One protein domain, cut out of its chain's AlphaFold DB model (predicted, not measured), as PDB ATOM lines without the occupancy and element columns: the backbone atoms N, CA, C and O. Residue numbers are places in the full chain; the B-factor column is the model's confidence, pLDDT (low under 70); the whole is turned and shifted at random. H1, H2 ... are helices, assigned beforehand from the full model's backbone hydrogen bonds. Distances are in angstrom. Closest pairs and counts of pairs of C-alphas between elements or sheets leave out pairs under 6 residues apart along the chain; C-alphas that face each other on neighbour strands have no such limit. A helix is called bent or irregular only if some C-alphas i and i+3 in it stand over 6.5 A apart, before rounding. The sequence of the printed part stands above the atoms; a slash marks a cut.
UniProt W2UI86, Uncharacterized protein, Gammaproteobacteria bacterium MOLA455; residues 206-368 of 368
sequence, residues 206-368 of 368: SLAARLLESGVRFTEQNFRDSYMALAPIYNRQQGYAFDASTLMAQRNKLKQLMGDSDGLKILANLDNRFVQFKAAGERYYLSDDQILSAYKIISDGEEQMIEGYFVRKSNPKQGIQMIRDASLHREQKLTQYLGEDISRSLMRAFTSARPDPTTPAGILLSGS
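This is residues 206 to 368 of the 368 residues of an uncharacterized protein of Gammaproteobacteria bacterium MOLA455 (UniProt W2UI86). A long helical hairpin, H5 and H6, makes one side of the domain, and a cluster of H1, H2 and the two arms of the bent helix H3 packs on it through contacts of H3a and H3b with H5. H4 and H7 lie together near the end of the hairpin where H5 begins and H6 ends, and the last 16 residues have no named element. The printed part has 163 residues with seven named helices, H1 to H7 in order, and no named strand; the class is all helix, with the helix packing part aligned, part crossed. It is compact, with a radius of gyration of the C-alphas of 15.7 A, and spans 44 by 42 by 26 A.

H5, residues 288 to 314, is 40.0 A long, from C-alpha 288 at (17.736, -50.474, 17.214) to C-alpha 314 at (0.226, -42.449, -17.849). H6, residues 316 to 338, is 33.2 A long. H3, residues 244 to 270, was assigned as one helix by its hydrogen bonds but is bent, with C-alphas 257 and 260 9.1 A apart; its arms are H3a, residues 244 to 257, 19.8 A, and H3b, residues 260 to 270, 15.0 A. H2, residues 220 to 234, 20.1 A, is irregular, with C-alphas 229 and 232 7.0 A apart. H1 is residues 206 to 213, starting at C-alpha 206 (-0.872, -35.249, 16.845), H4 residues 273 to 283 and H7 residues 340 to 352.

H5 and H6 touch as a hairpin, opposite ways at a shallow tilt of 9 degrees; their closest C-alphas, Arg 312 and Gly 319, are 4.0 A apart. H5 touches H3b with residues 292 to 296 alone, about perpendicular at 79 degrees, closest at C-alphas Leu 264 and Lys 296, 7.0 A. Residues 244 to 248 of H3a touch H5, closest at C-alphas Ala 244 and Glu 307, 5.8 A. H3a and H3b touch only at the corner, at a steep tilt of 57 degrees. H2 and H3a touch as a hairpin at a shallow tilt of 10 degrees, with C-alphas Ala 229 and Gln 250 closest, 5.8 A. H1 touches H3b, closest at C-alphas Leu 211 and Ile 266, 6.2 A. H4 and H7 touch, closest at C-alphas Phe 277 and Phe 350, 5.1 A. H2 and H6 are apart. Every O i to N i+4 pair is within hydrogen-bond range in H1, H3a, H3b, H4, H6 and H7; H2 has 9 of 11 and H5 21 of 23.

The farthest C-alphas, Glu 220 and Lys 317, are 46.0 A apart. The printed part has no cut and no long link. Mean pLDDT of the printed part is 84.6; residues 235 to 241 and 354 to 368 are under 70.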
ATOM      1  N   SER A 206      -1.369 -33.874  16.765       76.81
ATOM      2  CA  SER A 206      -0.872 -35.249  16.845       76.81
ATOM      3  C   SER A 206       0.433 -35.445  16.057       76.81
ATOM      4  O   SER A 206       1.333 -36.136  16.535       76.81
ATOM      5  N   LEU A 207       0.604 -34.779  14.906       84.81
ATOM      6  CA  LEU A 207       1.865 -34.767  14.155       84.81
ATOM      7  C   LEU A 207       3.002 -34.194  15.007       84.81
ATOM      8  O   LEU A 207       4.063 -34.804  15.093       84.81
ATOM      9  N   ALA A 208       2.787 -33.050  15.659       87.88
ATOM     10  CA  ALA A 208       3.798 -32.420  16.507       87.88
ATOM     11  C   ALA A 208       4.213 -33.325  17.681       87.88
ATOM     12  O   ALA A 208       5.407 -33.483  17.944       87.88
ATOM     13  N   ALA A 209       3.251 -33.987  18.332       84.38
ATOM     14  CA  ALA A 209       3.540 -34.975  19.371       84.38
ATOM     15  C   ALA A 209       4.389 -36.141  18.832       84.38
ATOM     16  O   ALA A 209       5.419 -36.479  19.412       84.38
ATOM     17  N   ARG A 210       4.021 -36.699  17.672       85.88
ATOM     18  CA  ARG A 210       4.775 -37.784  17.024       85.88
ATOM     19  C   ARG A 210       6.163 -37.345  16.559       85.88
ATOM     20  O   ARG A 210       7.091 -38.149  16.573       85.88
ATOM     21  N   LEU A 211       6.355 -36.085  16.174       90.19
ATOM     22  CA  LEU A 211       7.694 -35.563  15.894       90.19
ATOM     23  C   LEU A 211       8.561 -35.610  17.155       90.19
ATOM     24  O   LEU A 211       9.659 -36.158  17.105       90.19
ATOM     25  N   LEU A 212       8.055 -35.126  18.292       90.25
ATOM     26  CA  LEU A 212       8.793 -35.130  19.562       90.25
ATOM     27  C   LEU A 212       9.071 -36.547  20.093       90.25
ATOM     28  O   LEU A 212      10.119 -36.786  20.688       90.25
ATOM     29  N   GLU A 213       8.174 -37.503  19.842       88.38
ATOM     30  CA  GLU A 213       8.337 -38.907  20.249       88.38
ATOM     31  C   GLU A 213       9.306 -39.707  19.355       88.38
ATOM     32  O   GLU A 213       9.679 -40.824  19.706       88.38
ATOM     33  N   SER A 214       9.780 -39.141  18.238       88.62
ATOM     34  CA  SER A 214      10.672 -39.832  17.288       88.62
ATOM     35  C   SER A 214      12.074 -40.162  17.826       88.62
ATOM     36  O   SER A 214      12.846 -40.854  17.161       88.62
ATOM     37  N   GLY A 215      12.441 -39.651  19.006       88.25
ATOM     38  CA  GLY A 215      13.780 -39.811  19.583       88.25
ATOM     39  C   GLY A 215      14.851 -38.913  18.949       88.25
ATOM     40  O   GLY A 215      16.036 -39.053  19.259       88.25
ATOM     41  N   VAL A 216      14.451 -37.986  18.075       93.69
ATOM     42  CA  VAL A 216      15.322 -36.960  17.491       93.69
ATOM     43  C   VAL A 216      15.466 -35.768  18.438       93.69
ATOM     44  O   VAL A 216      14.523 -35.371  19.123       93.69
ATOM     45  N   ARG A 217      16.664 -35.174  18.483       93.62
ATOM     46  CA  ARG A 217      16.920 -33.944  19.242       93.62
ATOM     47  C   ARG A 217      16.652 -32.728  18.363       93.62
ATOM     48  O   ARG A 217      17.448 -32.408  17.485       93.62
ATOM     49  N   PHE A 218      15.547 -32.044  18.625       91.56
ATOM     50  CA  PHE A 218      15.177 -30.843  17.889       91.56
ATOM     51  C   PHE A 218      15.766 -29.570  18.512       91.56
ATOM     52  O   PHE A 218      15.842 -29.432  19.733       91.56
ATOM     53  N   THR A 219      16.143 -28.621  17.657       93.06
ATOM     54  CA  THR A 219      16.124 -27.195  17.989       93.06
ATOM     55  C   THR A 219      14.708 -26.664  17.758       93.06
ATOM     56  O   THR A 219      13.901 -27.288  17.075       93.06
ATOM     57  N   GLU A 220      14.373 -25.494  18.295       87.94
ATOM     58  CA  GLU A 220      13.047 -24.921  18.037       87.94
ATOM     59  C   GLU A 220      12.794 -24.715  16.531       87.94
ATOM     60  O   GLU A 220      11.730 -25.059  16.019       87.94
ATOM     61  N   GLN A 221      13.797 -24.215  15.806       90.88
ATOM     62  CA  GLN A 221      13.669 -23.920  14.381       90.88
ATOM     63  C   GLN A 221      13.480 -25.188  13.538       90.88
ATOM     64  O   GLN A 221      12.555 -25.251  12.732       90.88
ATOM     65  N   ASN A 222      14.299 -26.228  13.742       91.88
ATOM     66  CA  ASN A 222      14.178 -27.441  12.927       91.88
ATOM     67  C   ASN A 222      12.896 -28.233  13.244       91.88
ATOM     68  O   ASN A 222      12.353 -28.888  12.353       91.88
ATOM     69  N   PHE A 223      12.363 -28.122  14.467       93.38
ATOM     70  CA  PHE A 223      11.055 -28.663  14.826       93.38
ATOM     71  C   PHE A 223       9.943 -27.972  14.041       93.38
ATOM     72  O   PHE A 223       9.143 -28.646  13.390       93.38
ATOM     73  N   ARG A 224       9.930 -26.632  14.055       92.44
ATOM     74  CA  ARG A 224       8.955 -25.817  13.317       92.44
ATOM     75  C   ARG A 224       9.010 -26.105  11.820       92.44
ATOM     76  O   ARG A 224       7.974 -26.357  11.211       92.44
ATOM     77  N   ASP A 225      10.206 -26.145  11.241       92.56
ATOM     78  CA  ASP A 225      10.381 -26.394   9.807       92.56
ATOM     79  C   ASP A 225       9.961 -27.816   9.411       92.56
ATOM     80  O   ASP A 225       9.311 -28.009   8.379       92.56
ATOM     81  N   SER A 226      10.266 -28.814  10.250       92.12
ATOM     82  CA  SER A 226       9.839 -30.203  10.037       92.12
ATOM     83  C   SER A 226       8.325 -30.350  10.131       92.12
ATOM     84  O   SER A 226       7.710 -30.996   9.280       92.12
ATOM     85  N   TYR A 227       7.712 -29.712  11.132       91.25
ATOM     86  CA  TYR A 227       6.262 -29.665  11.268       91.25
ATOM     87  C   TYR A 227       5.626 -29.041  10.028       91.25
ATOM     88  O   TYR A 227       4.731 -29.635   9.436       91.25
ATOM     89  N   MET A 228       6.134 -27.900   9.565       89.94
ATOM     90  CA  MET A 228       5.602 -27.210   8.389       89.94
ATOM     91  C   MET A 228       5.788 -27.968   7.077       89.94
ATOM     92  O   MET A 228       4.969 -27.831   6.171       89.94
ATOM     93  N   ALA A 229       6.843 -28.773   6.951       88.81
ATOM     94  CA  ALA A 229       7.010 -29.655   5.799       88.81
ATOM     95  C   ALA A 229       5.933 -30.757   5.762       88.81
ATOM     96  O   ALA A 229       5.442 -31.124   4.698       88.81
ATOM     97  N   LEU A 230       5.527 -31.272   6.922       87.38
ATOM     98  CA  LEU A 230       4.638 -32.433   7.014       87.38
ATOM     99  C   LEU A 230       3.165 -32.069   7.257       87.38
ATOM    100  O   LEU A 230       2.272 -32.812   6.854       87.38
ATOM    101  N   ALA A 231       2.876 -30.915   7.854       84.38
ATOM    102  CA  ALA A 231       1.519 -30.462   8.147       84.38
ATOM    103  C   ALA A 231       0.579 -30.476   6.922       84.38
ATOM    104  O   ALA A 231      -0.549 -30.947   7.068       84.38
ATOM    105  N   PRO A 232       0.994 -30.061   5.702       80.31
ATOM    106  CA  PRO A 232       0.107 -30.066   4.536       80.31
ATOM    107  C   PRO A 232      -0.408 -31.450   4.142       80.31
ATOM    108  O   PRO A 232      -1.486 -31.549   3.555       80.31
ATOM    109  N   ILE A 233       0.367 -32.500   4.439       77.50
ATOM    110  CA  ILE A 233      -0.016 -33.872   4.120       77.50
ATOM    111  C   ILE A 233      -0.765 -34.525   5.284       77.50
ATOM    112  O   ILE A 233      -1.769 -35.169   5.025       77.50
ATOM    113  N   TYR A 234      -0.378 -34.283   6.542       74.75
ATOM    114  CA  TYR A 234      -0.997 -34.910   7.725       74.75
ATOM    115  C   TYR A 234      -2.256 -34.211   8.269       74.75
ATOM    116  O   TYR A 234      -3.086 -34.877   8.877       74.75
ATOM    117  N   ASN A 235      -2.434 -32.900   8.062       66.31
ATOM    118  CA  ASN A 235      -3.559 -32.153   8.653       66.31
ATOM    119  C   ASN A 235      -4.823 -32.125   7.776       66.31
ATOM    120  O   ASN A 235      -5.873 -31.682   8.238       66.31
ATOM    121  N   ARG A 236      -4.765 -32.566   6.510       60.88
ATOM    122  CA  ARG A 236      -5.978 -32.644   5.682       60.88
ATOM    123  C   ARG A 236      -6.811 -33.845   6.106       60.88
ATOM    124  O   ARG A 236      -6.345 -34.979   6.015       60.88
ATOM    125  N   GLN A 237      -8.054 -33.580   6.508       52.47
ATOM    126  CA  GLN A 237      -9.075 -34.600   6.728       52.47
ATOM    127  C   GLN A 237      -9.080 -35.586   5.549       52.47
ATOM    128  O   GLN A 237      -9.145 -35.203   4.378       52.47
ATOM    129  N   GLN A 238      -8.901 -36.856   5.895       50.00
ATOM    130  CA  GLN A 238      -8.647 -37.976   4.997       50.00
ATOM    131  C   GLN A 238      -9.694 -38.034   3.879       50.00
ATOM    132  O   GLN A 238     -10.881 -38.212   4.133       50.00
ATOM    133  N   GLY A 239      -9.250 -37.900   2.629       48.00
ATOM    134  CA  GLY A 239     -10.143 -37.996   1.470       48.00
ATOM    135  C   GLY A 239      -9.449 -37.887   0.114       48.00
ATOM    136  O   GLY A 239      -9.930 -38.454  -0.863       48.00
ATOM    137  N   TYR A 240      -8.284 -37.234   0.046       54.25
ATOM    138  CA  TYR A 240      -7.511 -37.102  -1.191       54.25
ATOM    139  C   TYR A 240      -6.143 -37.781  -1.088       54.25
ATOM    140  O   TYR A 240      -5.351 -37.480  -0.200       54.25
ATOM    141  N   ALA A 241      -5.855 -38.681  -2.033       61.12
ATOM    142  CA  ALA A 241      -4.511 -39.212  -2.237       61.12
ATOM    143  C   ALA A 241      -3.622 -38.120  -2.853       61.12
ATOM    144  O   ALA A 241      -3.952 -37.576  -3.910       61.12
ATOM    145  N   PHE A 242      -2.502 -37.807  -2.203       70.56
ATOM    146  CA  PHE A 242      -1.505 -36.876  -2.734       70.56
ATOM    147  C   PHE A 242      -0.781 -37.493  -3.927       70.56
ATOM    148  O   PHE A 242      -0.608 -38.710  -3.976       70.56
ATOM    149  N   ASP A 243      -0.339 -36.674  -4.884       72.38
ATOM    150  CA  ASP A 243       0.511 -37.167  -5.966       72.38
ATOM    151  C   ASP A 243       1.909 -37.594  -5.474       72.38
ATOM    152  O   ASP A 243       2.387 -37.120  -4.441       72.38
ATOM    153  N   ALA A 244       2.573 -38.494  -6.217       70.69
ATOM    154  CA  ALA A 244       3.928 -38.955  -5.888       70.69
ATOM    155  C   ALA A 244       4.890 -37.788  -5.674       70.69
ATOM    156  O   ALA A 244       5.633 -37.791  -4.700       70.69
ATOM    157  N   SER A 245       4.874 -36.789  -6.561       77.31
ATOM    158  CA  SER A 245       5.800 -35.657  -6.486       77.31
ATOM    159  C   SER A 245       5.670 -34.883  -5.180       77.31
ATOM    160  O   SER A 245       6.683 -34.546  -4.577       77.31
ATOM    161  N   THR A 246       4.449 -34.650  -4.707       80.88
ATOM    162  CA  THR A 246       4.175 -33.942  -3.457       80.88
ATOM    163  C   THR A 246       4.689 -34.740  -2.266       80.88
ATOM    164  O   THR A 246       5.367 -34.191  -1.400       80.88
ATOM    165  N   LEU A 247       4.425 -36.047  -2.234       77.19
ATOM    166  CA  LEU A 247       4.867 -36.905  -1.137       77.19
ATOM    167  C   LEU A 247       6.390 -37.050  -1.094       77.19
ATOM    168  O   LEU A 247       6.994 -36.909  -0.028       77.19
ATOM    169  N   MET A 248       7.018 -37.247  -2.255       79.69
ATOM    170  CA  MET A 248       8.474 -37.312  -2.376       79.69
ATOM    171  C   MET A 248       9.130 -35.983  -2.033       79.69
ATOM    172  O   MET A 248      10.130 -35.963  -1.318       79.69
ATOM    173  N   ALA A 249       8.545 -34.861  -2.456       84.69
ATOM    174  CA  ALA A 249       9.042 -33.538  -2.108       84.69
ATOM    175  C   ALA A 249       9.038 -33.314  -0.591       84.69
ATOM    176  O   ALA A 249      10.047 -32.855  -0.059       84.69
ATOM    177  N   GLN A 250       7.967 -33.682   0.124       85.81
ATOM    178  CA  GLN A 250       7.936 -33.509   1.582       85.81
ATOM    179  C   GLN A 250       8.875 -34.471   2.312       85.81
ATOM    180  O   GLN A 250       9.556 -34.060   3.252       85.81
ATOM    181  N   ARG A 251       8.991 -35.726   1.856       85.25
ATOM    182  CA  ARG A 251       9.964 -36.676   2.414       85.25
ATOM    183  C   ARG A 251      11.400 -36.185   2.223       85.25
ATOM    184  O   ARG A 251      12.192 -36.221   3.163       85.25
ATOM    185  N   ASN A 252      11.729 -35.687   1.034       85.25
ATOM    186  CA  ASN A 252      13.054 -35.156   0.725       85.25
ATOM    187  C   ASN A 252      13.332 -33.853   1.472       85.25
ATOM    188  O   ASN A 252      14.429 -33.682   1.992       85.25
ATOM    189  N   LYS A 253      12.331 -32.977   1.612       89.69
ATOM    190  CA  LYS A 253      12.433 -31.771   2.437       89.69
ATOM    191  C   LYS A 253      12.717 -32.118   3.899       89.69
ATOM    192  O   LYS A 253      13.606 -31.521   4.496       89.69
ATOM    193  N   LEU A 254      12.037 -33.120   4.460       90.31
ATOM    194  CA  LEU A 254      12.313 -33.602   5.816       90.31
ATOM    195  C   LEU A 254      13.754 -34.119   5.954       90.31
ATOM    196  O   LEU A 254      14.451 -33.738   6.892       90.31
ATOM    197  N   LYS A 255      14.223 -34.944   5.008       88.38
ATOM    198  CA  LYS A 255      15.613 -35.437   4.990       88.38
ATOM    199  C   LYS A 255      16.631 -34.299   4.857       88.38
ATOM    200  O   LYS A 255      17.674 -34.353   5.491       88.38
ATOM    201  N   GLN A 256      16.335 -33.254   4.085       90.69
ATOM    202  CA  GLN A 256      17.202 -32.075   3.965       90.69
ATOM    203  C   GLN A 256      17.276 -31.270   5.267       90.69
ATOM    204  O   GLN A 256      18.352 -30.804   5.629       90.69
ATOM    205  N   LEU A 257      16.150 -31.117   5.969       91.75
ATOM    206  CA  LEU A 257      16.076 -30.363   7.223       91.75
ATOM    207  C   LEU A 257      16.735 -31.103   8.393       91.75
ATOM    208  O   LEU A 257      17.397 -30.478   9.217       91.75
ATOM    209  N   MET A 258      16.550 -32.423   8.466       92.88
ATOM    210  CA  MET A 258      16.949 -33.231   9.625       92.88
ATOM    211  C   MET A 258      18.190 -34.094   9.377       92.88
ATOM    212  O   MET A 258      18.772 -34.629  10.315       92.88
ATOM    213  N   GLY A 259      18.614 -34.241   8.125       91.62
ATOM    214  CA  GLY A 259      19.580 -35.255   7.716       91.62
ATOM    215  C   GLY A 259      18.940 -36.638   7.564       91.62
ATOM    216  O   GLY A 259      17.843 -36.910   8.055       91.62
ATOM    217  N   ASP A 260      19.646 -37.543   6.886       87.75
ATOM    218  CA  ASP A 260      19.110 -38.865   6.539       87.75
ATOM    219  C   ASP A 260      18.760 -39.719   7.764       87.75
ATOM    220  O   ASP A 260      17.741 -40.409   7.763       87.75
ATOM    221  N   SER A 261      19.590 -39.675   8.811       90.12
ATOM    222  CA  SER A 261      19.407 -40.498  10.015       90.12
ATOM    223  C   SER A 261      18.197 -40.053  10.838       90.12
ATOM    224  O   SER A 261      17.292 -40.846  11.100       90.12
ATOM    225  N   ASP A 262      18.137 -38.773  11.202       93.12
ATOM    226  CA  ASP A 262      17.039 -38.251  12.014       93.12
ATOM    227  C   ASP A 262      15.743 -38.143  11.201       93.12
ATOM    228  O   ASP A 262      14.670 -38.474  11.707       93.12
ATOM    229  N   GLY A 263      15.832 -37.818   9.906       91.25
ATOM    230  CA  GLY A 263      14.702 -37.909   8.985       91.25
ATOM    231  C   GLY A 263      14.118 -39.324   8.924       91.25
ATOM    232  O   GLY A 263      12.900 -39.489   8.967       91.25
ATOM    233  N   LEU A 264      14.959 -40.364   8.897       90.62
ATOM    234  CA  LEU A 264      14.499 -41.753   8.914       90.62
ATOM    235  C   LEU A 264      13.823 -42.136  10.237       90.62
ATOM    236  O   LEU A 264      12.795 -42.809  10.200       90.62
ATOM    237  N   LYS A 265      14.346 -41.698  11.389       93.06
ATOM    238  CA  LYS A 265      13.698 -41.924  12.697       93.06
ATOM    239  C   LYS A 265      12.320 -41.278  12.767       93.06
ATOM    240  O   LYS A 265      11.371 -41.902  13.234       93.06
ATOM    241  N   ILE A 266      12.195 -40.056  12.249       91.75
ATOM    242  CA  ILE A 266      10.907 -39.368  12.150       91.75
ATOM    243  C   ILE A 266       9.955 -40.169  11.262       91.75
ATOM    244  O   ILE A 266       8.847 -40.479  11.688       91.75
ATOM    245  N   LEU A 267      10.386 -40.570  10.064       87.94
ATOM    246  CA  LEU A 267       9.562 -41.378   9.160       87.94
ATOM    247  C   LEU A 267       9.156 -42.721   9.772       87.94
ATOM    248  O   LEU A 267       8.044 -43.178   9.534       87.94
ATOM    249  N   ALA A 268      10.035 -43.357  10.544       89.75
ATOM    250  CA  ALA A 268       9.731 -44.589  11.262       89.75
ATOM    251  C   ALA A 268       8.653 -44.359  12.325       89.75
ATOM    252  O   ALA A 268       7.694 -45.118  12.399       89.75
ATOM    253  N   ASN A 269       8.747 -43.274  13.097       88.12
ATOM    254  CA  ASN A 269       7.745 -42.950  14.113       88.12
ATOM    255  C   ASN A 269       6.392 -42.509  13.519       88.12
ATOM    256  O   ASN A 269       5.329 -42.659  14.132       88.12
ATOM    257  N   LEU A 270       6.418 -41.964  12.303       84.12
ATOM    258  CA  LEU A 270       5.223 -41.595  11.549       84.12
ATOM    259  C   LEU A 270       4.567 -42.785  10.817       84.12
ATOM    260  O   LEU A 270       3.412 -42.686  10.394       84.12
ATOM    261  N   ASP A 271       5.251 -43.925  10.710       83.00
ATOM    262  CA  ASP A 271       4.697 -45.163  10.160       83.00
ATOM    263  C   ASP A 271       4.241 -46.099  11.286       83.00
ATOM    264  O   ASP A 271       5.043 -46.740  11.962       83.00
ATOM    265  N   ASN A 272       2.930 -46.254  11.468       78.50
ATOM    266  CA  ASN A 272       2.391 -47.135  12.512       78.50
ATOM    267  C   ASN A 272       2.779 -48.609  12.334       78.50
ATOM    268  O   ASN A 272       2.782 -49.371  13.306       78.50
ATOM    269  N   ARG A 273       3.137 -49.028  11.115       85.38
ATOM    270  CA  ARG A 273       3.616 -50.389  10.844       85.38
ATOM    271  C   ARG A 273       5.001 -50.617  11.442       85.38
ATOM    272  O   ARG A 273       5.346 -51.759  11.757       85.38
ATOM    273  N   PHE A 274       5.764 -49.545  11.684       88.94
ATOM    274  CA  PHE A 274       7.078 -49.621  12.309       88.94
ATOM    275  C   PHE A 274       7.019 -50.227  13.712       88.94
ATOM    276  O   PHE A 274       7.935 -50.944  14.087       88.94
ATOM    277  N   VAL A 275       5.934 -50.036  14.471       87.88
ATOM    278  CA  VAL A 275       5.800 -50.623  15.817       87.88
ATOM    279  C   VAL A 275       5.813 -52.154  15.759       87.88
ATOM    280  O   VAL A 275       6.560 -52.800  16.495       87.88
ATOM    281  N   GLN A 276       5.022 -52.752  14.860       87.88
ATOM    282  CA  GLN A 276       4.996 -54.211  14.696       87.88
ATOM    283  C   GLN A 276       6.300 -54.731  14.088       87.88
ATOM    284  O   GLN A 276       6.804 -55.774  14.502       87.88
ATOM    285  N   PHE A 277       6.866 -53.986  13.141       91.81
ATOM    286  CA  PHE A 277       8.156 -54.293  12.538       91.81
ATOM    287  C   PHE A 277       9.297 -54.281  13.568       91.81
ATOM    288  O   PHE A 277      10.073 -55.233  13.634       91.81
ATOM    289  N   LYS A 278       9.354 -53.258  14.427       93.88
ATOM    290  CA  LYS A 278      10.323 -53.140  15.519       93.88
ATOM    291  C   LYS A 278      10.188 -54.311  16.484       93.88
ATOM    292  O   LYS A 278      11.166 -55.014  16.719       93.88
ATOM    293  N   ALA A 279       8.969 -54.592  16.949       92.25
ATOM    294  CA  ALA A 279       8.706 -55.718  17.841       92.25
ATOM    295  C   ALA A 279       9.097 -57.073  17.219       92.25
ATOM    296  O   ALA A 279       9.526 -57.984  17.926       92.25
ATOM    297  N   ALA A 280       8.959 -57.232  15.899       93.75
ATOM    298  CA  ALA A 280       9.426 -58.424  15.200       93.75
ATOM    299  C   ALA A 280      10.960 -58.504  15.153       93.75
ATOM    300  O   ALA A 280      11.499 -59.586  15.358       93.75
ATOM    301  N   GLY A 281      11.663 -57.388  14.944       94.81
ATOM    302  CA  GLY A 281      13.128 -57.343  14.955       94.81
ATOM    303  C   GLY A 281      13.729 -57.632  16.328       94.81
ATOM    304  O   GLY A 281      14.674 -58.410  16.439       94.81
ATOM    305  N   GLU A 282      13.118 -57.096  17.384       95.81
ATOM    306  CA  GLU A 282      13.528 -57.340  18.772       95.81
ATOM    307  C   GLU A 282      13.448 -58.830  19.150       95.81
ATOM    308  O   GLU A 282      14.294 -59.324  19.894       95.81
ATOM    309  N   ARG A 283      12.494 -59.593  18.588       95.12
ATOM    310  CA  ARG A 283      12.397 -61.056  18.797       95.12
ATOM    311  C   ARG A 283      13.582 -61.834  18.226       95.12
ATOM    312  O   ARG A 283      13.851 -62.937  18.692       95.12
ATOM    313  N   TYR A 284      14.271 -61.270  17.239       95.56
ATOM    314  CA  TYR A 284      15.504 -61.815  16.672       95.56
ATOM    315  C   TYR A 284      16.758 -61.167  17.271       95.56
ATOM    316  O   TYR A 284      17.847 -61.346  16.731       95.56
ATOM    317  N   TYR A 285      16.622 -60.432  18.383       95.75
ATOM    318  CA  TYR A 285      17.717 -59.742  19.067       95.75
ATOM    319  C   TYR A 285      18.457 -58.723  18.187       95.75
ATOM    320  O   TYR A 285      19.639 -58.457  18.403       95.75
ATOM    321  N   LEU A 286      17.769 -58.147  17.195       96.88
ATOM    322  CA  LEU A 286      18.325 -57.058  16.397       96.88
ATOM    323  C   LEU A 286      18.459 -55.795  17.255       96.88
ATOM    324  O   LEU A 286      17.572 -55.481  18.050       96.88
ATOM    325  N   SER A 287      19.550 -55.054  17.072       96.62
ATOM    326  CA  SER A 287      19.711 -53.737  17.692       96.62
ATOM    327  C   SER A 287      18.782 -52.699  17.054       96.62
ATOM    328  O   SER A 287      18.355 -52.856  15.908       96.62
ATOM    329  N   ASP A 288      18.519 -51.594  17.760       92.56
ATOM    330  CA  ASP A 288      17.736 -50.474  17.214       92.56
ATOM    331  C   ASP A 288      18.310 -49.971  15.873       92.56
ATOM    332  O   ASP A 288      17.553 -49.705  14.941       92.56
ATOM    333  N   ASP A 289      19.640 -49.927  15.728       94.19
ATOM    334  CA  ASP A 289      20.308 -49.520  14.483       94.19
ATOM    335  C   ASP A 289      20.086 -50.521  13.340       94.19
ATOM    336  O   ASP A 289      19.895 -50.121  12.187       94.19
ATOM    337  N   GLN A 290      20.084 -51.823  13.639       96.12
ATOM    338  CA  GLN A 290      19.793 -52.865  12.650       96.12
ATOM    339  C   GLN A 290      18.330 -52.816  12.211       96.12
ATOM    340  O   GLN A 290      18.038 -52.903  11.018       96.12
ATOM    341  N   ILE A 291      17.410 -52.623  13.160       96.38
ATOM    342  CA  ILE A 291      15.982 -52.455  12.883       96.38
ATOM    343  C   ILE A 291      15.768 -51.211  12.018       96.38
ATOM    344  O   ILE A 291      15.103 -51.284  10.986       96.38
ATOM    345  N   LEU A 292      16.373 -50.077  12.377       94.50
ATOM    346  CA  LEU A 292      16.237 -48.837  11.617       94.50
ATOM    347  C   LEU A 292      16.840 -48.963  10.207       94.50
ATOM    348  O   LEU A 292      16.232 -48.514   9.235       94.50
ATOM    349  N   SER A 293      17.982 -49.640  10.064       95.88
ATOM    350  CA  SER A 293      18.600 -49.929   8.760       95.88
ATOM    351  C   SER A 293      17.719 -50.825   7.886       95.88
ATOM    352  O   SER A 293      17.570 -50.583   6.688       95.88
ATOM    353  N   ALA A 294      17.083 -51.833   8.480       96.00
ATOM    354  CA  ALA A 294      16.137 -52.695   7.786       96.00
ATOM    355  C   ALA A 294      14.876 -51.920   7.362       96.00
ATOM    356  O   ALA A 294      14.423 -52.044   6.222       96.00
ATOM    357  N   TYR A 295      14.356 -51.046   8.230       94.38
ATOM    358  CA  TYR A 295      13.251 -50.150   7.889       94.38
ATOM    359  C   TYR A 295      13.619 -49.190   6.754       94.38
ATOM    360  O   TYR A 295      12.805 -48.970   5.860       94.38
ATOM    361  N   LYS A 296      14.858 -48.683   6.711       93.38
ATOM    362  CA  LYS A 296      15.351 -47.866   5.591       93.38
ATOM    363  C   LYS A 296      15.193 -48.581   4.252       93.38
ATOM    364  O   LYS A 296      14.699 -47.983   3.302       93.38
ATOM    365  N   ILE A 297      15.580 -49.857   4.179       94.25
ATOM    366  CA  ILE A 297      15.460 -50.658   2.949       94.25
ATOM    367  C   ILE A 297      13.994 -50.750   2.511       94.25
ATOM    368  O   ILE A 297      13.697 -50.622   1.322       94.25
ATOM    369  N   ILE A 298      13.077 -50.938   3.462       91.00
ATOM    370  CA  ILE A 298      11.639 -50.972   3.184       91.00
ATOM    371  C   ILE A 298      11.145 -49.615   2.689       91.00
ATOM    372  O   ILE A 298      10.524 -49.557   1.632       91.00
ATOM    373  N   SER A 299      11.459 -48.547   3.421       87.75
ATOM    374  CA  SER A 299      11.029 -47.179   3.134       87.75
ATOM    375  C   SER A 299      11.524 -46.696   1.764       87.75
ATOM    376  O   SER A 299      10.763 -46.097   1.011       87.75
ATOM    377  N   ASP A 300      12.772 -47.002   1.401       89.06
ATOM    378  CA  ASP A 300      13.333 -46.681   0.081       89.06
ATOM    379  C   ASP A 300      12.687 -47.519  -1.040       89.06
ATOM    380  O   ASP A 300      12.500 -47.036  -2.154       89.06
ATOM    381  N   GLY A 301      12.311 -48.772  -0.764       89.50
ATOM    382  CA  GLY A 301      11.562 -49.593  -1.718       89.50
ATOM    383  C   GLY A 301      10.139 -49.078  -1.947       89.50
ATOM    384  O   GLY A 301       9.678 -49.021  -3.084       89.50
ATOM    385  N   GLU A 302       9.445 -48.669  -0.882       85.88
ATOM    386  CA  GLU A 302       8.108 -48.071  -0.989       85.88
ATOM    387  C   GLU A 302       8.127 -46.758  -1.773       85.88
ATOM    388  O   GLU A 302       7.226 -46.531  -2.577       85.88
ATOM    389  N   GLU A 303       9.182 -45.952  -1.619       85.06
ATOM    390  CA  GLU A 303       9.430 -44.751  -2.426       85.06
ATOM    391  C   GLU A 303       9.296 -45.030  -3.928       85.06
ATOM    392  O   GLU A 303       8.486 -44.419  -4.628       85.06
ATOM    393  N   GLN A 304      10.042 -46.027  -4.402       87.56
ATOM    394  CA  GLN A 304      10.095 -46.411  -5.810       87.56
ATOM    395  C   GLN A 304       8.773 -47.019  -6.291       87.56
ATOM    396  O   GLN A 304       8.362 -46.823  -7.437       87.56
ATOM    397  N   MET A 305       8.069 -47.745  -5.418       87.25
ATOM    398  CA  MET A 305       6.747 -48.269  -5.753       87.25
ATOM    399  C   MET A 305       5.701 -47.160  -5.878       87.25
ATOM    400  O   MET A 305       4.838 -47.244  -6.754       87.25
ATOM    401  N   ILE A 306       5.764 -46.126  -5.032       81.94
ATOM    402  CA  ILE A 306       4.886 -44.955  -5.128       81.94
ATOM    403  C   ILE A 306       5.124 -44.266  -6.471       81.94
ATOM    404  O   ILE A 306       4.168 -44.071  -7.219       81.94
ATOM    405  N   GLU A 307       6.375 -43.996  -6.851       85.00
ATOM    406  CA  GLU A 307       6.695 -43.469  -8.186       85.00
ATOM    407  C   GLU A 307       6.094 -44.339  -9.301       85.00
ATOM    408  O   GLU A 307       5.389 -43.835 -10.182       85.00
ATOM    409  N   GLY A 308       6.275 -45.660  -9.219       87.81
ATOM    410  CA  GLY A 308       5.702 -46.614 -10.167       87.81
ATOM    411  C   GLY A 308       4.168 -46.574 -10.238       87.81
ATOM    412  O   GLY A 308       3.601 -46.640 -11.333       87.81
ATOM    413  N   TYR A 309       3.469 -46.401  -9.109       84.88
ATOM    414  CA  TYR A 309       2.007 -46.260  -9.064       84.88
ATOM    415  C   TYR A 309       1.522 -45.022  -9.825       84.88
ATOM    416  O   TYR A 309       0.515 -45.088 -10.536       84.88
ATOM    417  N   PHE A 310       2.243 -43.906  -9.728       82.38
ATOM    418  CA  PHE A 310       1.897 -42.693 -10.467       82.38
ATOM    419  C   PHE A 310       2.263 -42.787 -11.946       82.38
ATOM    420  O   PHE A 310       1.437 -42.419 -12.783       82.38
ATOM    421  N   VAL A 311       3.413 -43.379 -12.288       87.69
ATOM    422  CA  VAL A 311       3.765 -43.687 -13.685       87.69
ATOM    423  C   VAL A 311       2.721 -44.606 -14.318       87.69
ATOM    424  O   VAL A 311       2.372 -44.417 -15.478       87.69
ATOM    425  N   ARG A 312       2.129 -45.544 -13.565       85.25
ATOM    426  CA  ARG A 312       1.073 -46.443 -14.068       85.25
ATOM    427  C   ARG A 312      -0.130 -45.691 -14.644       85.25
ATOM    428  O   ARG A 312      -0.797 -46.229 -15.524       85.25
ATOM    429  N   LYS A 313      -0.420 -44.476 -14.161       85.31
ATOM    430  CA  LYS A 313      -1.552 -43.664 -14.636       85.31
ATOM    431  C   LYS A 313      -1.357 -43.162 -16.071       85.31
ATOM    432  O   LYS A 313      -2.344 -43.021 -16.782       85.31
ATOM    433  N   SER A 314      -0.116 -42.919 -16.496       90.69
ATOM    434  CA  SER A 314       0.226 -42.449 -17.849       90.69
ATOM    435  C   SER A 314       0.842 -43.544 -18.727       90.69
ATOM    436  O   SER A 314       0.559 -43.614 -19.919       90.69
ATOM    437  N   ASN A 315       1.645 -44.434 -18.141       92.56
ATOM    438  CA  ASN A 315       2.266 -45.585 -18.788       92.56
ATOM    439  C   ASN A 315       2.104 -46.853 -17.921       92.56
ATOM    440  O   ASN A 315       2.974 -47.175 -17.102       92.56
ATOM    441  N   PRO A 316       1.012 -47.620 -18.112       92.81
ATOM    442  CA  PRO A 316       0.703 -48.778 -17.276       92.81
ATOM    443  C   PRO A 316       1.798 -49.846 -17.245       92.81
ATOM    444  O   PRO A 316       2.109 -50.365 -16.174       92.81
ATOM    445  N   LYS A 317       2.406 -50.169 -18.397       94.62
ATOM    446  CA  LYS A 317       3.444 -51.212 -18.486       94.62
ATOM    447  C   LYS A 317       4.688 -50.821 -17.695       94.62
ATOM    448  O   LYS A 317       5.174 -51.617 -16.898       94.62
ATOM    449  N   GLN A 318       5.163 -49.592 -17.890       94.38
ATOM    450  CA  GLN A 318       6.332 -49.079 -17.181       94.38
ATOM    451  C   GLN A 318       6.067 -48.963 -15.679       94.38
ATOM    452  O   GLN A 318       6.877 -49.434 -14.888       94.38
ATOM    453  N   GLY A 319       4.916 -48.417 -15.277       90.56
ATOM    454  CA  GLY A 319       4.569 -48.281 -13.862       90.56
ATOM    455  C   GLY A 319       4.468 -49.625 -13.137       90.56
ATOM    456  O   GLY A 319       5.003 -49.777 -12.042       90.56
ATOM    457  N   ILE A 320       3.850 -50.637 -13.763       91.94
ATOM    458  CA  ILE A 320       3.795 -52.000 -13.204       91.94
ATOM    459  C   ILE A 320       5.199 -52.601 -13.075       91.94
ATOM    460  O   ILE A 320       5.488 -53.243 -12.066       91.94
ATOM    461  N   GLN A 321       6.066 -52.396 -14.071       94.88
ATOM    462  CA  GLN A 321       7.441 -52.892 -14.029       94.88
ATOM    463  C   GLN A 321       8.231 -52.249 -12.882       94.88
ATOM    464  O   GLN A 321       8.828 -52.967 -12.089       94.88
ATOM    465  N   MET A 322       8.137 -50.926 -12.715       92.62
ATOM    466  CA  MET A 322       8.785 -50.202 -11.615       92.62
ATOM    467  C   MET A 322       8.344 -50.713 -10.239       92.62
ATOM    468  O   MET A 322       9.185 -50.943  -9.375       92.62
ATOM    469  N   ILE A 323       7.042 -50.952 -10.039       90.25
ATOM    470  CA  ILE A 323       6.525 -51.502  -8.773       90.25
ATOM    471  C   ILE A 323       7.106 -52.899  -8.505       90.25
ATOM    472  O   ILE A 323       7.495 -53.202  -7.374       90.25
ATOM    473  N   ARG A 324       7.171 -53.758  -9.531       92.06
ATOM    474  CA  ARG A 324       7.724 -55.116  -9.404       92.06
ATOM    475  C   ARG A 324       9.211 -55.089  -9.076       92.06
ATOM    476  O   ARG A 324       9.622 -55.761  -8.133       92.06
ATOM    477  N   ASP A 325       9.985 -54.291  -9.803       95.25
ATOM    478  CA  ASP A 325      11.433 -54.187  -9.613       95.25
ATOM    479  C   ASP A 325      11.769 -53.620  -8.232       95.25
ATOM    480  O   ASP A 325      12.607 -54.181  -7.526       95.25
ATOM    481  N   ALA A 326      11.043 -52.593  -7.783       92.62
ATOM    482  CA  ALA A 326      11.174 -52.051  -6.433       92.62
ATOM    483  C   ALA A 326      10.871 -53.104  -5.351       92.62
ATOM    484  O   ALA A 326      11.573 -53.183  -4.340       92.62
ATOM    485  N   SER A 327       9.854 -53.952  -5.562       91.06
ATOM    486  CA  SER A 327       9.501 -55.014  -4.610       91.06
ATOM    487  C   SER A 327      10.572 -56.084  -4.518       91.06
ATOM    488  O   SER A 327      10.964 -56.451  -3.410       91.06
ATOM    489  N   LEU A 328      11.053 -56.555  -5.670       93.25
ATOM    490  CA  LEU A 328      12.100 -57.568  -5.747       93.25
ATOM    491  C   LEU A 328      13.406 -57.047  -5.144       93.25
ATOM    492  O   LEU A 328      14.025 -57.731  -4.333       93.25
ATOM    493  N   HIS A 329      13.795 -55.815  -5.472       95.00
ATOM    494  CA  HIS A 329      15.020 -55.206  -4.954       95.00
ATOM    495  C   HIS A 329      14.976 -55.004  -3.440       95.00
ATOM    496  O   HIS A 329      15.957 -55.272  -2.744       95.00
ATOM    497  N   ARG A 330      13.828 -54.569  -2.904       94.31
ATOM    498  CA  ARG A 330      13.601 -54.456  -1.455       94.31
ATOM    499  C   ARG A 330      13.785 -55.803  -0.759       94.31
ATOM    500  O   ARG A 330      14.487 -55.875   0.247       94.31
ATOM    501  N   GLU A 331      13.167 -56.858  -1.287       93.50
ATOM    502  CA  GLU A 331      13.260 -58.210  -0.727       93.50
ATOM    503  C   GLU A 331      14.695 -58.750  -0.780       93.50
ATOM    504  O   GLU A 331      15.214 -59.226   0.229       93.50
ATOM    505  N   GLN A 332      15.374 -58.594  -1.920       96.00
ATOM    506  CA  GLN A 332      16.770 -58.998  -2.093       96.00
ATOM    507  C   GLN A 332      17.698 -58.282  -1.108       96.00
ATOM    508  O   GLN A 332      18.500 -58.934  -0.443       96.00
ATOM    509  N   LYS A 333      17.562 -56.958  -0.959       97.12
ATOM    510  CA  LYS A 333      18.371 -56.172  -0.016       97.12
ATOM    511  C   LYS A 333      18.129 -56.563   1.438       97.12
ATOM    512  O   LYS A 333      19.090 -56.676   2.194       97.12
ATOM    513  N   LEU A 334      16.876 -56.783   1.839       95.19
ATOM    514  CA  LEU A 334      16.564 -57.229   3.201       95.19
ATOM    515  C   LEU A 334      17.150 -58.611   3.486       95.19
ATOM    516  O   LEU A 334      17.755 -58.815   4.535       95.19
ATOM    517  N   THR A 335      17.003 -59.543   2.545       96.75
ATOM    518  CA  THR A 335      17.556 -60.896   2.664       96.75
ATOM    519  C   THR A 335      19.082 -60.881   2.679       96.75
ATOM    520  O   THR A 335      19.683 -61.600   3.470       96.75
ATOM    521  N   GLN A 336      19.727 -60.024   1.886       97.44
ATOM    522  CA  GLN A 336      21.179 -59.838   1.937       97.44
ATOM    523  C   GLN A 336      21.640 -59.255   3.282       97.44
ATOM    524  O   GLN A 336      22.712 -59.609   3.765       97.44
ATOM    525  N   TYR A 337      20.848 -58.361   3.879       97.38
ATOM    526  CA  TYR A 337      21.206 -57.678   5.120       97.38
ATOM    527  C   TYR A 337      20.991 -58.538   6.376       97.38
ATOM    528  O   TYR A 337      21.820 -58.497   7.282       97.38
ATOM    529  N   LEU A 338      19.902 -59.315   6.442       95.69
ATOM    530  CA  LEU A 338      19.477 -60.033   7.658       95.69
ATOM    531  C   LEU A 338      19.322 -61.551   7.488       95.69
ATOM    532  O   LEU A 338      19.061 -62.250   8.465       95.69
ATOM    533  N   GLY A 339      19.446 -62.076   6.270       96.25
ATOM    534  CA  GLY A 339      19.078 -63.454   5.946       96.25
ATOM    535  C   GLY A 339      17.577 -63.631   5.682       96.25
ATOM    536  O   GLY A 339      16.745 -62.805   6.063       96.25
ATOM    537  N   GLU A 340      17.237 -64.727   5.004       94.31
ATOM    538  CA  GLU A 340      15.903 -64.981   4.433       94.31
ATOM    539  C   GLU A 340      14.799 -65.151   5.492       94.31
ATOM    540  O   GLU A 340      13.649 -64.759   5.289       94.31
ATOM    541  N   ASP A 341      15.122 -65.740   6.641       93.62
ATOM    542  CA  ASP A 341      14.121 -66.023   7.675       93.62
ATOM    543  C   ASP A 341      13.731 -64.761   8.446       93.62
ATOM    544  O   ASP A 341      12.543 -64.490   8.656       93.62
ATOM    545  N   ILE A 342      14.725 -63.945   8.807       95.06
ATOM    546  CA  ILE A 342      14.505 -62.672   9.497       95.06
ATOM    547  C   ILE A 342      13.815 -61.686   8.548       95.06
ATOM    548  O   ILE A 342      12.823 -61.065   8.937       95.06
ATOM    549  N   SER A 343      14.273 -61.582   7.291       94.75
ATOM    550  CA  SER A 343      13.673 -60.685   6.296       94.75
ATOM    551  C   SER A 343      12.192 -60.997   6.065       94.75
ATOM    552  O   SER A 343      11.359 -60.087   6.121       94.75
ATOM    553  N   ARG A 344      11.828 -62.277   5.900       93.69
ATOM    554  CA  ARG A 344      10.431 -62.709   5.739       93.69
ATOM    555  C   ARG A 344       9.579 -62.410   6.966       93.69
ATOM    556  O   ARG A 344       8.444 -61.957   6.813       93.69
ATOM    557  N   SER A 345      10.097 -62.641   8.174       92.81
ATOM    558  CA  SER A 345       9.350 -62.350   9.402       92.81
ATOM    559  C   SER A 345       9.096 -60.852   9.572       92.81
ATOM    560  O   SER A 345       7.972 -60.449   9.878       92.81
ATOM    561  N   LEU A 346      10.115 -60.025   9.337       93.25
ATOM    562  CA  LEU A 346       9.997 -58.572   9.396       93.25
ATOM    563  C   LEU A 346       9.015 -58.034   8.350       93.25
ATOM    564  O   LEU A 346       8.129 -57.252   8.688       93.25
ATOM    565  N   MET A 347       9.119 -58.499   7.101       91.19
ATOM    566  CA  MET A 347       8.193 -58.112   6.034       91.19
ATOM    567  C   MET A 347       6.755 -58.520   6.342       91.19
ATOM    568  O   MET A 347       5.844 -57.739   6.085       91.19
ATOM    569  N   ARG A 348       6.536 -59.709   6.919       90.50
ATOM    570  CA  ARG A 348       5.201 -60.148   7.348       90.50
ATOM    571  C   ARG A 348       4.634 -59.238   8.433       90.50
ATOM    572  O   ARG A 348       3.481 -58.849   8.326       90.50
ATOM    573  N   ALA A 349       5.427 -58.895   9.450       88.88
ATOM    574  CA  ALA A 349       4.988 -58.002  10.523       88.88
ATOM    575  C   ALA A 349       4.658 -56.596   9.999       88.88
ATOM    576  O   ALA A 349       3.676 -55.983  10.412       88.88
ATOM    577  N   PHE A 350       5.456 -56.110   9.048       86.94
ATOM    578  CA  PHE A 350       5.242 -54.822   8.405       86.94
ATOM    579  C   PHE A 350       3.958 -54.789   7.567       86.94
ATOM    580  O   PHE A 350       3.200 -53.828   7.640       86.94
ATOM    581  N   THR A 351       3.682 -55.840   6.789       83.12
ATOM    582  CA  THR A 351       2.494 -55.903   5.921       83.12
ATOM    583  C   THR A 351       1.213 -56.275   6.662       83.12
ATOM    584  O   THR A 351       0.138 -55.864   6.236       83.12
ATOM    585  N   SER A 352       1.295 -57.018   7.773       79.44
ATOM    586  CA  SER A 352       0.125 -57.361   8.596       79.44
ATOM    587  C   SER A 352      -0.408 -56.190   9.417       79.44
ATOM    588  O   SER A 352      -1.552 -56.222   9.878       79.44
ATOM    589  N   ALA A 353       0.418 -55.170   9.640       75.50
ATOM    590  CA  ALA A 353       0.020 -53.979  10.363       75.50
ATOM    591  C   ALA A 353      -0.955 -53.143   9.518       75.50
ATOM    592  O   ALA A 353      -0.688 -52.820   8.360       75.50
ATOM    593  N   ARG A 354      -2.097 -52.773  10.111       64.38
ATOM    594  CA  ARG A 354      -3.055 -51.886   9.446       64.38
ATOM    595  C   ARG A 354      -2.426 -50.498   9.266       64.38
ATOM    596  O   ARG A 354      -1.879 -49.977  10.240       64.38
ATOM    597  N   PRO A 355      -2.523 -49.894   8.069       60.41
ATOM    598  CA  PRO A 355      -2.175 -48.492   7.880       60.41
ATOM    599  C   PRO A 355      -2.988 -47.616   8.834       60.41
ATOM    600  O   PRO A 355      -4.166 -47.888   9.078       60.41
ATOM    601  N   ASP A 356      -2.359 -46.578   9.373       59.34
ATOM    602  CA  ASP A 356      -3.065 -45.559  10.142       59.34
ATOM    603  C   ASP A 356      -4.033 -44.812   9.215       59.34
ATOM    604  O   ASP A 356      -3.578 -44.353   8.164       59.34
ATOM    605  N   PRO A 357      -5.316 -44.628   9.570       56.84
ATOM    606  CA  PRO A 357      -6.158 -43.678   8.854       56.84
ATOM    607  C   PRO A 357      -5.503 -42.285   8.803       56.84
ATOM    608  O   PRO A 357      -5.562 -41.620   7.773       56.84
ATOM    609  N   THR A 358      -4.811 -41.857   9.866       54.78
ATOM    610  CA  THR A 358      -4.188 -40.527   9.964       54.78
ATOM    611  C   THR A 358      -2.887 -40.374   9.172       54.78
ATOM    612  O   THR A 358      -2.420 -39.248   8.995       54.78
ATOM    613  N   THR A 359      -2.313 -41.463   8.646       63.00
ATOM    614  CA  THR A 359      -1.179 -41.369   7.722       63.00
ATOM    615  C   THR A 359      -1.707 -41.179   6.296       63.00
ATOM    616  O   THR A 359      -2.479 -42.007   5.811       63.00
ATOM    617  N   PRO A 360      -1.279 -40.128   5.580       57.81
ATOM    618  CA  PRO A 360      -1.794 -39.827   4.249       57.81
ATOM    619  C   PRO A 360      -1.649 -40.987   3.263       57.81
ATOM    620  O   PRO A 360      -0.565 -41.556   3.091       57.81
ATOM    621  N   ALA A 361      -2.747 -41.295   2.567       48.22
ATOM    622  CA  ALA A 361      -2.773 -42.300   1.516       48.22
ATOM    623  C   ALA A 361      -1.718 -41.974   0.444       48.22
ATOM    624  O   ALA A 361      -1.724 -40.891  -0.145       48.22
ATOM    625  N   GLY A 362      -0.812 -42.924   0.203       47.06
ATOM    626  CA  GLY A 362       0.286 -42.783  -0.751       47.06
ATOM    627  C   GLY A 362       1.649 -42.474  -0.133       47.06
ATOM    628  O   GLY A 362       2.630 -42.619  -0.849       47.06
ATOM    629  N   ILE A 363       1.758 -42.096   1.153       53.06
ATOM    630  CA  ILE A 363       3.069 -42.083   1.853       53.06
ATOM    631  C   ILE A 363       3.520 -43.517   2.132       53.06
ATOM    632  O   ILE A 363       4.709 -43.818   2.127       53.06
ATOM    633  N   LEU A 364       2.543 -44.393   2.349       55.16
ATOM    634  CA  LEU A 364       2.705 -45.806   2.631       55.16
ATOM    635  C   LEU A 364       1.774 -46.571   1.693       55.16
ATOM    636  O   LEU A 364       0.599 -46.213   1.552       55.16
ATOM    637  N   LEU A 365       2.279 -47.618   1.044       46.44
ATOM    638  CA  LEU A 365       1.414 -48.516   0.289       46.44
ATOM    639  C   LEU A 365       0.686 -49.418   1.281       46.44
ATOM    640  O   LEU A 365       1.281 -50.288   1.917       46.44
ATOM    641  N   SER A 366      -0.618 -49.199   1.421       40.12
ATOM    642  CA  SER A 366      -1.508 -50.152   2.070       40.12
ATOM    643  C   SER A 366      -1.444 -51.457   1.281       40.12
ATOM    644  O   SER A 366      -1.734 -51.459   0.083       40.12
ATOM    645  N   GLY A 367      -1.047 -52.557   1.923       33.44
ATOM    646  CA  GLY A 367      -1.242 -53.880   1.339       33.44
ATOM    647  C   GLY A 367      -2.738 -54.078   1.104       33.44
ATOM    648  O   GLY A 367      -3.511 -54.029   2.058       33.44
ATOM    649  N   SER A 368      -3.134 -54.205  -0.160       26.53
ATOM    650  CA  SER A 368      -4.484 -54.607  -0.562       26.53
ATOM    651  C   SER A 368      -4.655 -56.108  -0.430       26.53
ATOM    652  O   SER A 368      -3.758 -56.805  -0.969       26.53
TER     653      SER A 368